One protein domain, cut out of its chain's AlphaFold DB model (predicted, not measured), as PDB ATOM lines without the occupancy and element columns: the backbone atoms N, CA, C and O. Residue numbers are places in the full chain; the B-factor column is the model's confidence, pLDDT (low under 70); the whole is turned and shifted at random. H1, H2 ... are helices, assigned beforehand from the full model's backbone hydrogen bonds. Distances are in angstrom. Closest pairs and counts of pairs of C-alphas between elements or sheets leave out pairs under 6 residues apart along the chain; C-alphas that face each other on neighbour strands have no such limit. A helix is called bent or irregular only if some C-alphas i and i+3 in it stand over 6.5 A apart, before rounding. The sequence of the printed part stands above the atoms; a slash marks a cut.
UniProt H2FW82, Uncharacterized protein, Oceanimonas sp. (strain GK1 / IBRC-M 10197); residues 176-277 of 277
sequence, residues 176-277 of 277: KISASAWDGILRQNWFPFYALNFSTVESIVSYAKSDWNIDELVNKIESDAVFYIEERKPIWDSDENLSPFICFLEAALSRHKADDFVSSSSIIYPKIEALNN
ATOM      1  N   LYS A 176      94.048 142.038 155.727       81.00
ATOM      2  CA  LYS A 176      94.073 142.812 154.476       81.00
ATOM      3  C   LYS A 176      94.768 142.052 153.342       81.00
ATOM      4  O   LYS A 176      95.345 142.654 152.430       81.00
ATOM      5  N   ILE A 177      94.780 140.720 153.402       86.31
ATOM      6  CA  ILE A 177      95.255 139.907 152.279       86.31
ATOM      7  C   ILE A 177      94.235 140.058 151.146       86.31
ATOM      8  O   ILE A 177      93.062 139.728 151.307       86.31
ATOM      9  N   SER A 178      94.666 140.584 149.997       87.94
ATOM     10  CA  SER A 178      93.794 140.703 148.827       87.94
ATOM     11  C   SER A 178      93.412 139.320 148.303       87.94
ATOM     12  O   SER A 178      94.197 138.381 148.419       87.94
ATOM     13  N   ALA A 179      92.258 139.207 147.640       90.25
ATOM     14  CA  ALA A 179      91.846 137.955 146.999       90.25
ATOM     15  C   ALA A 179      92.942 137.394 146.071       90.25
ATOM     16  O   ALA A 179      93.281 136.223 146.155       90.25
ATOM     17  N   SER A 180      93.598 138.257 145.288       91.50
ATOM     18  CA  SER A 180      94.716 137.864 144.419       91.50
ATOM     19  C   SER A 180      95.939 137.332 145.173       91.50
ATOM     20  O   SER A 180      96.580 136.388 144.714       91.50
ATOM     21  N   ALA A 181      96.282 137.924 146.320       90.25
ATOM     22  CA  ALA A 181      97.386 137.451 147.146       90.25
ATOM     23  C   ALA A 181      97.019 136.123 147.815       90.25
ATOM     24  O   ALA A 181      97.844 135.219 147.862       90.25
ATOM     25  N   TRP A 182      95.772 135.978 148.264       91.88
ATOM     26  CA  TRP A 182      95.255 134.725 148.802       91.88
ATOM     27  C   TRP A 182      95.297 133.601 147.762       91.88
ATOM     28  O   TRP A 182      95.837 132.532 148.035       91.88
ATOM     29  N   ASP A 183      94.850 133.870 146.536       92.12
ATOM     30  CA  ASP A 183      94.964 132.938 145.413       92.12
ATOM     31  C   ASP A 183      96.430 132.601 145.105       92.12
ATOM     32  O   ASP A 183      96.753 131.471 144.747       92.12
ATOM     33  N   GLY A 184      97.347 133.563 145.247       92.56
ATOM     34  CA  GLY A 184      98.791 133.332 145.151       92.56
ATOM     35  C   GLY A 184      99.305 132.336 146.191       92.56
ATOM     36  O   GLY A 184      99.993 131.386 145.828       92.56
ATOM     37  N   ILE A 185      98.914 132.512 147.456       92.44
ATOM     38  CA  ILE A 185      99.264 131.607 148.561       92.44
ATOM     39  C   ILE A 185      98.726 130.195 148.283       92.44
ATOM     40  O   ILE A 185      99.479 129.222 148.317       92.44
ATOM     41  N   LEU A 186      97.439 130.085 147.938       92.19
ATOM     42  CA  LEU A 186      96.783 128.798 147.700       92.19
ATOM     43  C   LEU A 186      97.337 128.065 146.472       92.19
ATOM     44  O   LEU A 186      97.507 126.849 146.517       92.19
ATOM     45  N   ARG A 187      97.653 128.775 145.379       93.12
ATOM     46  CA  ARG A 187      98.243 128.170 144.166       93.12
ATOM     47  C   ARG A 187      99.608 127.537 144.419       93.12
ATOM     48  O   ARG A 187      99.981 126.614 143.703       93.12
ATOM     49  N   GLN A 188     100.327 128.016 145.428       93.19
ATOM     50  CA  GLN A 188     101.596 127.444 145.872       93.19
ATOM     51  C   GLN A 188     101.407 126.392 146.983       93.19
ATOM     52  O   GLN A 188     102.376 125.974 147.599       93.19
ATOM     53  N   ASN A 189     100.170 125.932 147.221       90.12
ATOM     54  CA  ASN A 189      99.790 124.936 148.231       90.12
ATOM     55  C   ASN A 189     100.065 125.353 149.684       90.12
ATOM     56  O   ASN A 189     100.209 124.498 150.560       90.12
ATOM     57  N   TRP A 190     100.096 126.658 149.958       89.00
ATOM     58  CA  TRP A 190     100.294 127.181 151.305       89.00
ATOM     59  C   TRP A 190      98.973 127.572 151.973       89.00
ATOM     60  O   TRP A 190      98.007 127.969 151.324       89.00
ATOM     61  N   PHE A 191      98.950 127.491 153.304       81.06
ATOM     62  CA  PHE A 191      97.890 128.033 154.151       81.06
ATOM     63  C   PHE A 191      98.544 128.630 155.408       81.06
ATOM     64  O   PHE A 191      99.279 127.919 156.090       81.06
ATOM     65  N   PRO A 192      98.372 129.923 155.726       70.56
ATOM     66  CA  PRO A 192      99.014 130.516 156.892       70.56
ATOM     67  C   PRO A 192      98.365 129.999 158.181       70.56
ATOM     68  O   PRO A 192      97.155 130.104 158.375       70.56
ATOM     69  N   PHE A 193      99.181 129.444 159.078       73.31
ATOM     70  CA  PHE A 193      98.716 128.826 160.319       73.31
ATOM     71  C   PHE A 193      98.867 129.760 161.525       73.31
ATOM     72  O   PHE A 193      99.774 130.588 161.591       73.31
ATOM     73  N   TYR A 194      98.014 129.562 162.536       74.56
ATOM     74  CA  TYR A 194      98.036 130.309 163.803       74.56
ATOM     75  C   TYR A 194      99.395 130.261 164.529       74.56
ATOM     76  O   TYR A 194      99.773 131.228 165.195       74.56
ATOM     77  N   ALA A 195     100.119 129.149 164.367       81.62
ATOM     78  CA  ALA A 195     101.414 128.875 164.983       81.62
ATOM     79  C   ALA A 195     102.570 129.731 164.435       81.62
ATOM     80  O   ALA A 195     103.639 129.748 165.036       81.62
ATOM     81  N   LEU A 196     102.379 130.422 163.307       87.69
ATOM     82  CA  LEU A 196     103.434 131.228 162.703       87.69
ATOM     83  C   LEU A 196     103.596 132.569 163.416       87.69
ATOM     84  O   LEU A 196     102.614 133.199 163.840       87.69
ATOM     85  N   ASN A 197     104.844 133.036 163.470       89.38
ATOM     86  CA  ASN A 197     105.138 134.400 163.876       89.38
ATOM     87  C   ASN A 197     104.537 135.371 162.855       89.38
ATOM     88  O   ASN A 197     104.488 135.105 161.649       89.38
ATOM     89  N   PHE A 198     104.116 136.539 163.324       88.06
ATOM     90  CA  PHE A 198     103.532 137.590 162.503       88.06
ATOM     91  C   PHE A 198     104.467 137.988 161.358       88.06
ATOM     92  O   PHE A 198     104.031 138.077 160.213       88.06
ATOM     93  N   SER A 199     105.772 138.119 161.630       89.38
ATOM     94  CA  SER A 199     106.764 138.448 160.591       89.38
ATOM     95  C   SER A 199     106.870 137.385 159.486       89.38
ATOM     96  O   SER A 199     107.225 137.690 158.345       89.38
ATOM     97  N   THR A 200     106.597 136.118 159.802       91.94
ATOM     98  CA  THR A 200     106.583 135.017 158.829       91.94
ATOM     99  C   THR A 200     105.333 135.090 157.972       91.94
ATOM    100  O   THR A 200     105.441 135.014 156.751       91.94
ATOM    101  N   VAL A 201     104.172 135.354 158.576       90.38
ATOM    102  CA  VAL A 201     102.931 135.587 157.825       90.38
ATOM    103  C   VAL A 201     103.070 136.794 156.891       90.38
ATOM    104  O   VAL A 201     102.717 136.699 155.718       90.38
ATOM    105  N   GLU A 202     103.668 137.896 157.350       90.12
ATOM    106  CA  GLU A 202     103.966 139.057 156.496       90.12
ATOM    107  C   GLU A 202     104.868 138.701 155.312       90.12
ATOM    108  O   GLU A 202     104.629 139.159 154.193       90.12
ATOM    109  N   SER A 203     105.873 137.852 155.540       93.06
ATOM    110  CA  SER A 203     106.770 137.383 154.480       93.06
ATOM    111  C   SER A 203     106.005 136.553 153.444       93.06
ATOM    112  O   SER A 203     106.129 136.825 152.254       93.06
ATOM    113  N   ILE A 204     105.150 135.619 153.881       92.94
ATOM    114  CA  ILE A 204     104.298 134.803 152.997       92.94
ATOM    115  C   ILE A 204     103.402 135.698 152.132       92.94
ATOM    116  O   ILE A 204     103.354 135.545 150.912       92.94
ATOM    117  N   VAL A 205     102.721 136.670 152.746       91.50
ATOM    118  CA  VAL A 205     101.835 137.598 152.027       91.50
ATOM    119  C   VAL A 205     102.619 138.454 151.029       91.50
ATOM    120  O   VAL A 205     102.149 138.684 149.915       91.50
ATOM    121  N   SER A 206     103.815 138.917 151.398       92.12
ATOM    122  CA  SER A 206     104.691 139.695 150.513       92.12
ATOM    123  C   SER A 206     105.161 138.884 149.298       92.12
ATOM    124  O   SER A 206     105.089 139.365 148.164       92.12
ATOM    125  N   TYR A 207     105.572 137.632 149.522       95.12
ATOM    126  CA  TYR A 207     105.964 136.700 148.466       95.12
ATOM    127  C   TYR A 207     104.802 136.436 147.507       95.12
ATOM    128  O   TYR A 207     104.962 136.575 146.297       95.12
ATOM    129  N   ALA A 208     103.607 136.167 148.039       92.81
ATOM    130  CA  ALA A 208     102.417 135.939 147.227       92.81
ATOM    131  C   ALA A 208     102.020 137.160 146.384       92.81
ATOM    132  O   ALA A 208     101.654 137.016 145.220       92.81
ATOM    133  N   LYS A 209     102.122 138.374 146.942       91.50
ATOM    134  CA  LYS A 209     101.876 139.627 146.201       91.50
ATOM    135  C   LYS A 209     102.881 139.856 145.073       91.50
ATOM    136  O   LYS A 209     102.536 140.497 144.085       91.50
ATOM    137  N   SER A 210     104.102 139.354 145.238       94.56
ATOM    138  CA  SER A 210     105.206 139.532 144.291       94.56
ATOM    139  C   SER A 210     105.359 138.363 143.312       94.56
ATOM    140  O   SER A 210     106.265 138.391 142.484       94.56
ATOM    141  N   ASP A 211     104.485 137.353 143.406       93.94
ATOM    142  CA  ASP A 211     104.565 136.090 142.658       93.94
ATOM    143  C   ASP A 211     105.920 135.373 142.836       93.94
ATOM    144  O   ASP A 211     106.464 134.758 141.921       93.94
ATOM    145  N   TRP A 212     106.502 135.493 144.033       96.94
ATOM    146  CA  TRP A 212     107.728 134.796 144.423       96.94
ATOM    147  C   TRP A 212     107.412 133.421 145.005       96.94
ATOM    148  O   TRP A 212     106.302 133.178 145.488       96.94
ATOM    149  N   ASN A 213     108.406 132.530 144.987       96.38
ATOM    150  CA  ASN A 213     108.255 131.176 145.498       96.38
ATOM    151  C   ASN A 213     108.258 131.161 147.036       96.38
ATOM    152  O   ASN A 213     109.293 131.380 147.662       96.38
ATOM    153  N   ILE A 214     107.104 130.883 147.645       95.69
ATOM    154  CA  ILE A 214     106.926 130.823 149.104       95.69
ATOM    155  C   ILE A 214     107.751 129.683 149.718       95.69
ATOM    156  O   ILE A 214     108.142 129.794 150.878       95.69
ATOM    157  N   ASP A 215     108.108 128.642 148.958       94.88
ATOM    158  CA  ASP A 215     108.955 127.545 149.453       94.88
ATOM    159  C   ASP A 215     110.353 128.026 149.874       94.88
ATOM    160  O   ASP A 215     111.014 127.384 150.687       94.88
ATOM    161  N   GLU A 216     110.798 129.199 149.411       96.00
ATOM    162  CA  GLU A 216     112.018 129.837 149.920       96.00
ATOM    163  C   GLU A 216     111.927 130.182 151.418       96.00
ATOM    164  O   GLU A 216     112.946 130.320 152.097       96.00
ATOM    165  N   LEU A 217     110.708 130.295 151.955       95.19
ATOM    166  CA  LEU A 217     110.430 130.547 153.366       95.19
ATOM    167  C   LEU A 217     110.253 129.257 154.183       95.19
ATOM    168  O   LEU A 217     110.064 129.361 155.397       95.19
ATOM    169  N   VAL A 218     110.332 128.062 153.577       91.81
ATOM    170  CA  VAL A 218     109.982 126.786 154.235       91.81
ATOM    171  C   VAL A 218     110.733 126.573 155.548       91.81
ATOM    172  O   VAL A 218     110.110 126.285 156.563       91.81
ATOM    173  N   ASN A 219     112.039 126.849 155.579       91.69
ATOM    174  CA  ASN A 219     112.858 126.690 156.784       91.69
ATOM    175  C   ASN A 219     112.395 127.613 157.921       91.69
ATOM    176  O   ASN A 219     112.442 127.247 159.094       91.69
ATOM    177  N   LYS A 220     111.947 128.830 157.583       92.31
ATOM    178  CA  LYS A 220     111.428 129.793 158.564       92.31
ATOM    179  C   LYS A 220     110.064 129.341 159.087       92.31
ATOM    180  O   LYS A 220     109.831 129.379 160.289       92.31
ATOM    181  N   ILE A 221     109.191 128.893 158.185       91.81
ATOM    182  CA  ILE A 221     107.856 128.379 158.510       91.81
ATOM    183  C   ILE A 221     107.963 127.143 159.412       91.81
ATOM    184  O   ILE A 221     107.289 127.074 160.439       91.81
ATOM    185  N   GLU A 222     108.834 126.198 159.061       90.00
ATOM    186  CA  GLU A 222     109.093 124.996 159.852       90.00
ATOM    187  C   GLU A 222     109.642 125.361 161.231       90.00
ATOM    188  O   GLU A 222     109.120 124.894 162.240       90.00
ATOM    189  N   SER A 223     110.636 126.253 161.296       91.12
ATOM    190  CA  SER A 223     111.197 126.707 162.569       91.12
ATOM    191  C   SER A 223     110.132 127.309 163.491       91.12
ATOM    192  O   SER A 223     110.112 126.983 164.677       91.12
ATOM    193  N   ASP A 224     109.247 128.163 162.969       90.31
ATOM    194  CA  ASP A 224     108.146 128.747 163.744       90.31
ATOM    195  C   ASP A 224     107.186 127.661 164.257       90.31
ATOM    196  O   ASP A 224     106.838 127.636 165.440       90.31
ATOM    197  N   ALA A 225     106.782 126.731 163.386       87.94
ATOM    198  CA  ALA A 225     105.840 125.670 163.728       87.94
ATOM    199  C   ALA A 225     106.409 124.693 164.771       87.94
ATOM    200  O   ALA A 225     105.728 124.359 165.744       87.94
ATOM    201  N   VAL A 226     107.661 124.257 164.596       87.69
ATOM    202  CA  VAL A 226     108.352 123.366 165.539       87.69
ATOM    203  C   VAL A 226     108.505 124.049 166.892       87.69
ATOM    204  O   VAL A 226     108.165 123.447 167.910       87.69
ATOM    205  N   PHE A 227     108.951 125.309 166.909       88.19
ATOM    206  CA  PHE A 227     109.086 126.079 168.144       88.19
ATOM    207  C   PHE A 227     107.749 126.188 168.887       88.19
ATOM    208  O   PHE A 227     107.676 125.880 170.078       88.19
ATOM    209  N   TYR A 228     106.673 126.542 168.177       86.12
ATOM    210  CA  TYR A 228     105.332 126.634 168.753       86.12
ATOM    211  C   TYR A 228     104.871 125.301 169.366       86.12
ATOM    212  O   TYR A 228     104.370 125.269 170.494       86.12
ATOM    213  N   ILE A 229     105.058 124.189 168.647       85.62
ATOM    214  CA  ILE A 229     104.705 122.848 169.131       85.62
ATOM    215  C   ILE A 229     105.495 122.501 170.396       85.62
ATOM    216  O   ILE A 229     104.907 122.053 171.381       85.62
ATOM    217  N   GLU A 230     106.810 122.712 170.393       87.00
ATOM    218  CA  GLU A 230     107.675 122.390 171.531       87.00
ATOM    219  C   GLU A 230     107.335 123.230 172.771       87.00
ATOM    220  O   GLU A 230     107.312 122.703 173.886       87.00
ATOM    221  N   GLU A 231     106.993 124.509 172.592       85.44
ATOM    222  CA  GLU A 231     106.577 125.385 173.688       85.44
ATOM    223  C   GLU A 231     105.255 124.921 174.325       85.44
ATOM    224  O   GLU A 231     105.121 124.916 175.560       85.44
ATOM    225  N   ARG A 232     104.285 124.523 173.488       83.31
ATOM    226  CA  ARG A 232     102.915 124.170 173.892       83.31
ATOM    227  C   ARG A 232     102.753 122.743 174.388       83.31
ATOM    228  O   ARG A 232     101.891 122.497 175.231       83.31
ATOM    229  N   LYS A 233     103.606 121.828 173.938       85.62
ATOM    230  CA  LYS A 233     103.559 120.408 174.293       85.62
ATOM    231  C   LYS A 233     103.396 120.138 175.801       85.62
ATOM    232  O   LYS A 233     102.497 119.377 176.130       85.62
ATOM    233  N   PRO A 234     104.145 120.768 176.733       86.31
ATOM    234  CA  PRO A 234     103.965 120.515 178.166       86.31
ATOM    235  C   PRO A 234     102.575 120.888 178.703       86.31
ATOM    236  O   PRO A 234     102.131 120.309 179.684       86.31
ATOM    237  N   ILE A 235     101.899 121.867 178.088       83.00
ATOM    238  CA  ILE A 235     100.538 122.260 178.478       83.00
ATOM    239  C   ILE A 235      99.552 121.209 177.991       83.00
ATOM    240  O   ILE A 235      98.726 120.733 178.761       83.00
ATOM    241  N   TRP A 236      99.655 120.841 176.717       87.06
ATOM    242  CA  TRP A 236      98.785 119.834 176.124       87.06
ATOM    243  C   TRP A 236      98.945 118.470 176.802       87.06
ATOM    244  O   TRP A 236      97.962 117.763 176.960       87.06
ATOM    245  N   ASP A 237     100.147 118.141 177.274       87.56
ATOM    246  CA  ASP A 237     100.417 116.929 178.056       87.56
ATOM    247  C   ASP A 237      99.767 116.957 179.450       87.56
ATOM    248  O   ASP A 237      99.427 115.918 180.006       87.56
ATOM    249  N   SER A 238      99.543 118.152 180.007       87.69
ATOM    250  CA  SER A 238      98.840 118.336 181.284       87.69
ATOM    251  C   SER A 238      97.319 118.484 181.155       87.69
ATOM    252  O   SER A 238      96.626 118.509 182.170       87.69
ATOM    253  N   ASP A 239      96.797 118.608 179.934       86.38
ATOM    254  CA  ASP A 239      95.369 118.757 179.659       86.38
ATOM    255  C   ASP A 239      94.724 117.379 179.452       86.38
ATOM    256  O   ASP A 239      95.184 116.572 178.641       86.38
ATOM    257  N   GLU A 240      93.646 117.084 180.181       88.50
ATOM    258  CA  GLU A 240      92.992 115.767 180.139       88.50
ATOM    259  C   GLU A 240      92.448 115.409 178.745       88.50
ATOM    260  O   GLU A 240      92.452 114.236 178.370       88.50
ATOM    261  N   ASN A 241      92.030 116.401 177.955       84.88
ATOM    262  CA  ASN A 241      91.478 116.185 176.618       84.88
ATOM    263  C   ASN A 241      92.571 116.091 175.545       84.88
ATOM    264  O   ASN A 241      92.367 115.434 174.524       84.88
ATOM    265  N   LEU A 242      93.723 116.741 175.749       84.06
ATOM    266  CA  LEU A 242      94.797 116.810 174.749       84.06
ATOM    267  C   LEU A 242      95.958 115.847 175.014       84.06
ATOM    268  O   LEU A 242      96.612 115.421 174.059       84.06
ATOM    269  N   SER A 243      96.191 115.442 176.261       87.94
ATOM    270  CA  SER A 243      97.296 114.548 176.630       87.94
ATOM    271  C   SER A 243      97.311 113.219 175.860       87.94
ATOM    272  O   SER A 243      98.397 112.818 175.424       87.94
ATOM    273  N   PRO A 244      96.170 112.564 175.529       87.38
ATOM    274  CA  PRO A 244      96.198 111.338 174.727       87.38
ATOM    275  C   PRO A 244      96.722 111.551 173.299       87.38
ATOM    276  O   PRO A 244      97.121 110.591 172.637       87.38
ATOM    277  N   PHE A 245      96.713 112.793 172.804       85.94
ATOM    278  CA  PHE A 245      97.155 113.143 171.456       85.94
ATOM    279  C   PHE A 245      98.654 113.458 171.375       85.94
ATOM    280  O   PHE A 245      99.228 113.427 170.283       85.94
ATOM    281  N   ILE A 246      99.314 113.718 172.508       87.56
ATOM    282  CA  ILE A 246     100.705 114.186 172.532       87.56
ATOM    283  C   ILE A 246     101.678 113.163 171.960       87.56
ATOM    284  O   ILE A 246     102.552 113.535 171.178       87.56
ATOM    285  N   CYS A 247     101.494 111.876 172.251       88.69
ATOM    286  CA  CYS A 247     102.357 110.826 171.708       88.69
ATOM    287  C   CYS A 247     102.293 110.746 170.168       88.69
ATOM    288  O   CYS A 247     103.300 110.469 169.515       88.69
ATOM    289  N   PHE A 248     101.135 111.046 169.563       88.69
ATOM    290  CA  PHE A 248     100.993 111.118 168.106       88.69
ATOM    291  C   PHE A 248     101.691 112.353 167.543       88.69
ATOM    292  O   PHE A 248     102.368 112.257 166.522       88.69
ATOM    293  N   LEU A 249     101.569 113.497 168.222       87.81
ATOM    294  CA  LEU A 249     102.253 114.722 167.821       87.81
ATOM    295  C   LEU A 249     103.778 114.560 167.873       87.81
ATOM    296  O   LEU A 249     104.470 114.962 166.942       87.81
ATOM    297  N   GLU A 250     104.304 113.920 168.918       90.00
ATOM    298  CA  GLU A 250     105.727 113.584 169.027       90.00
ATOM    299  C   GLU A 250     106.187 112.663 167.898       90.00
ATOM    300  O   GLU A 250     107.218 112.919 167.272       90.00
ATOM    301  N   ALA A 251     105.420 111.605 167.618       91.44
ATOM    302  CA  ALA A 251     105.731 110.681 166.537       91.44
ATOM    303  C   ALA A 251     105.749 111.406 165.186       91.44
ATOM    304  O   ALA A 251     106.694 111.248 164.415       91.44
ATOM    305  N   ALA A 252     104.755 112.251 164.917       91.19
ATOM    306  CA  ALA A 252     104.689 113.031 163.694       91.19
ATOM    307  C   ALA A 252     105.829 114.051 163.577       91.19
ATOM    308  O   ALA A 252     106.419 114.172 162.504       91.19
ATOM    309  N   LEU A 253     106.183 114.736 164.668       89.88
ATOM    310  CA  LEU A 253     107.301 115.679 164.702       89.88
ATOM    311  C   LEU A 253     108.637 114.961 164.478       89.88
ATOM    312  O   LEU A 253     109.488 115.452 163.743       89.88
ATOM    313  N   SER A 254     108.812 113.773 165.060       92.25
ATOM    314  CA  SER A 254     109.997 112.946 164.829       92.25
ATOM    315  C   SER A 254     110.113 112.489 163.375       92.25
ATOM    316  O   SER A 254     111.227 112.401 162.871       92.25
ATOM    317  N   ARG A 255     108.991 112.177 162.711       93.12
ATOM    318  CA  ARG A 255     108.965 111.837 161.280       93.12
ATOM    319  C   ARG A 255     109.265 113.054 160.413       93.12
ATOM    320  O   ARG A 255     110.070 112.946 159.499       93.12
ATOM    321  N   HIS A 256     108.697 114.208 160.760       90.44
ATOM    322  CA  HIS A 256     108.956 115.475 160.077       90.44
ATOM    323  C   HIS A 256     110.444 115.835 160.099       90.44
ATOM    324  O   HIS A 256     111.041 116.016 159.049       90.44
ATOM    325  N   LYS A 257     111.071 115.808 161.284       88.00
ATOM    326  CA  LYS A 257     112.510 116.079 161.470       88.00
ATOM    327  C   LYS A 257     113.437 115.071 160.769       88.00
ATOM    328  O   LYS A 257     114.646 115.274 160.749       88.00
ATOM    329  N   ALA A 258     112.892 113.963 160.266       92.75
ATOM    330  CA  ALA A 258     113.603 112.942 159.501       92.75
ATOM    331  C   ALA A 258     113.247 112.980 158.001       92.75
ATOM    332  O   ALA A 258     113.464 111.986 157.308       92.75
ATOM    333  N   ASP A 259     112.655 114.083 157.527       90.94
ATOM    334  CA  ASP A 259     112.179 114.300 156.153       90.94
ATOM    335  C   ASP A 259     111.104 113.294 155.680       90.94
ATOM    336  O   ASP A 259     110.802 113.170 154.492       90.94
ATOM    337  N   ASP A 260     110.466 112.578 156.613       91.44
ATOM    338  CA  ASP A 260     109.374 111.633 156.356       91.44
ATOM    339  C   ASP A 260     108.017 112.344 156.489       91.44
ATOM    340  O   ASP A 260     107.206 112.087 157.390       91.44
ATOM    341  N   PHE A 261     107.785 113.298 155.583       87.81
ATOM    342  CA  PHE A 261     106.602 114.164 155.598       87.81
ATOM    343  C   PHE A 261     105.296 113.382 155.418       87.81
ATOM    344  O   PHE A 261     104.306 113.682 156.079       87.81
ATOM    345  N   VAL A 262     105.294 112.332 154.587       88.44
ATOM    346  CA  VAL A 262     104.102 111.500 154.342       88.44
ATOM    347  C   VAL A 262     103.653 110.805 155.623       88.44
ATOM    348  O   VAL A 262     102.468 110.852 155.967       88.44
ATOM    349  N   SER A 263     104.583 110.189 156.359       90.38
ATOM    350  CA  SER A 263     104.248 109.547 157.631       90.38
ATOM    351  C   SER A 263     103.853 110.579 158.681       90.38
ATOM    352  O   SER A 263     102.887 110.355 159.407       90.38
ATOM    353  N   SER A 264     104.546 111.723 158.737       89.94
ATOM    354  CA  SER A 264     104.193 112.831 159.632       89.94
ATOM    355  C   SER A 264     102.738 113.283 159.435       89.94
ATOM    356  O   SER A 264     101.943 113.255 160.378       89.94
ATOM    357  N   SER A 265     102.346 113.590 158.194       85.44
ATOM    358  CA  SER A 265     100.982 114.005 157.852       85.44
ATOM    359  C   SER A 265      99.952 112.907 158.119       85.44
ATOM    360  O   SER A 265      98.887 113.192 158.663       85.44
ATOM    361  N   SER A 266     100.271 111.649 157.801       87.44
ATOM    362  CA  SER A 266      99.357 110.510 157.996       87.44
ATOM    363  C   SER A 266      99.071 110.209 159.471       87.44
ATOM    364  O   SER A 266      98.028 109.644 159.789       87.44
ATOM    365  N   ILE A 267      99.978 110.583 160.379       85.94
ATOM    366  CA  ILE A 267      99.776 110.452 161.827       85.94
ATOM    367  C   ILE A 267      98.843 111.555 162.348       85.94
ATOM    368  O   ILE A 267      97.947 111.272 163.146       85.94
ATOM    369  N   ILE A 268      99.039 112.801 161.904       81.38
ATOM    370  CA  ILE A 268      98.302 113.968 162.416       81.38
ATOM    371  C   ILE A 268      96.895 114.060 161.819       81.38
ATOM    372  O   ILE A 268      95.926 114.252 162.554       81.38
ATOM    373  N   TYR A 269      96.769 113.926 160.499       77.75
ATOM    374  CA  TYR A 269      95.548 114.282 159.773       77.75
ATOM    375  C   TYR A 269      94.287 113.531 160.261       77.75
ATOM    376  O   TYR A 269      93.315 114.198 160.621       77.75
ATOM    377  N   PRO A 270      94.291 112.189 160.424       75.69
ATOM    378  CA  PRO A 270      93.107 111.461 160.898       75.69
ATOM    379  C   PRO A 270      92.709 111.812 162.337       75.69
ATOM    380  O   PRO A 270      91.555 111.651 162.729       75.69
ATOM    381  N   LYS A 271      93.668 112.260 163.157       72.38
ATOM    382  CA  LYS A 271      93.421 112.643 164.552       72.38
ATOM    383  C   LYS A 271      92.816 114.038 164.661       72.38
ATOM    384  O   LYS A 271      91.965 114.234 165.521       72.38
ATOM    385  N   ILE A 272      93.189 114.961 163.772       65.81
ATOM    386  CA  ILE A 272      92.536 116.272 163.664       65.81
ATOM    387  C   ILE A 272      91.091 116.115 163.171       65.81
ATOM    388  O   ILE A 272      90.190 116.711 163.752       65.81
ATOM    389  N   GLU A 273      90.835 115.282 162.156       60.91
ATOM    390  CA  GLU A 273      89.461 115.037 161.680       60.91
ATOM    391  C   GLU A 273      88.551 114.437 162.763       60.91
ATOM    392  O   GLU A 273      87.367 114.765 162.829       60.91
ATOM    393  N   ALA A 274      89.095 113.599 163.646       59.12
ATOM    394  CA  ALA A 274      88.348 113.026 164.764       59.12
ATOM    395  C   ALA A 274      88.001 114.036 165.876       59.12
ATOM    396  O   ALA A 274      87.125 113.744 166.677       59.12
ATOM    397  N   LEU A 275      88.675 115.193 165.943       54.94
ATOM    398  CA  LEU A 275      88.379 116.269 166.902       54.94
ATOM    399  C   LEU A 275      87.291 117.234 166.403       54.94
ATOM    400  O   LEU A 275      86.706 117.960 167.201       54.94
ATOM    401  N   ASN A 276      87.039 117.257 165.091       40.78
ATOM    402  CA  ASN A 276      86.040 118.121 164.453       40.78
ATOM    403  C   ASN A 276      84.664 117.444 164.284       40.78
ATOM    404  O   ASN A 276      83.759 118.060 163.721       40.78
ATOM    405  N   ASN A 277      84.518 116.195 164.742       37.91
ATOM    406  CA  ASN A 277      83.278 115.409 164.747       37.91
ATOM    407  C   ASN A 277      82.854 115.090 166.181       37.91
ATOM    408  O   ASN A 277      81.629 115.023 166.419       37.91
TER     409      ASN A 277
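Overview. This is residues 176 to 277 of the 277 residues of an uncharacterized protein of Oceanimonas sp. (strain GK1 / IBRC-M 10197) (UniProt H2FW82). A long helix, H3, with a kink near residue 232, is the backbone of an elongated model: H2 packs on its first part with H1 crossing H2, and H4 packs on its last part with H5 beside H4. These are two separate helix pairs at the two ends of H3. The printed part has 102 residues with five named helices, H1 to H5 in order, and no named strand; the class is all helix. It is only just compact, close to loose, with a radius of gyration of the C-alphas of 15.3 A and spans of 43 by 28 by 25 A.

Along the chain. Find C-alpha 214 at (106.926, 130.823, 149.104); from there H3, residues 214 to 238, runs 35.5 A to C-alpha 238 at (98.840, 118.336, 181.284). H3 is irregular, with C-alphas 216 and 219 7.6 A apart. Before it come H1, residues 179 to 187, 12.0 A, and H2, residues 198 to 209, 16.5 A. After it come H4, residues 243 to 256, 20.3 A, and H5, residues 261 to 273, 18.2 A, ending at C-alpha 273 at (89.461, 115.037, 161.680). H4 and H5 are only just irregular: C-alphas 244 and 247 are 6.9 A apart, and 267 and 270 are 6.8 A apart.

Arrangement. Start at H3, where residues 214 to 221 alone touch H2 in a hairpin, at a shallow tilt of 31 degrees, opposite ways; the closest C-alphas, of Tyr 207 and Ile 214, are 6.0 A apart. Residues 226 to 237 alone touch H4, a hairpin at 28 degrees, closest at the C-alphas of Asp 237 and Ser 243, 4.2 A. H4 and H5 touch as a hairpin at 24 degrees, closest at Ala 252 and Ser 264, C-alphas 4.1 A apart. H1 touches residues 204 to 209 of H2 alone, about perpendicular at 85 degrees, with the C-alphas of Gly 184 and Ala 208 closest at 4.9 A. H3 and H5 are apart. Every O i to N i+4 pair is within hydrogen-bond range in H1 and H2, against 16 of 21 in H3, 8 of 10 in H4 and 7 of 9 in H5.

Size, cuts and confidence. Look to Ser 210 and Glu 240 for the two C-alphas farthest apart, 44.7 A. The printed part has no cut; the link from H1 to H2 is short and the other three are tight. Confidence is low, under 70, at residues 272 to 277.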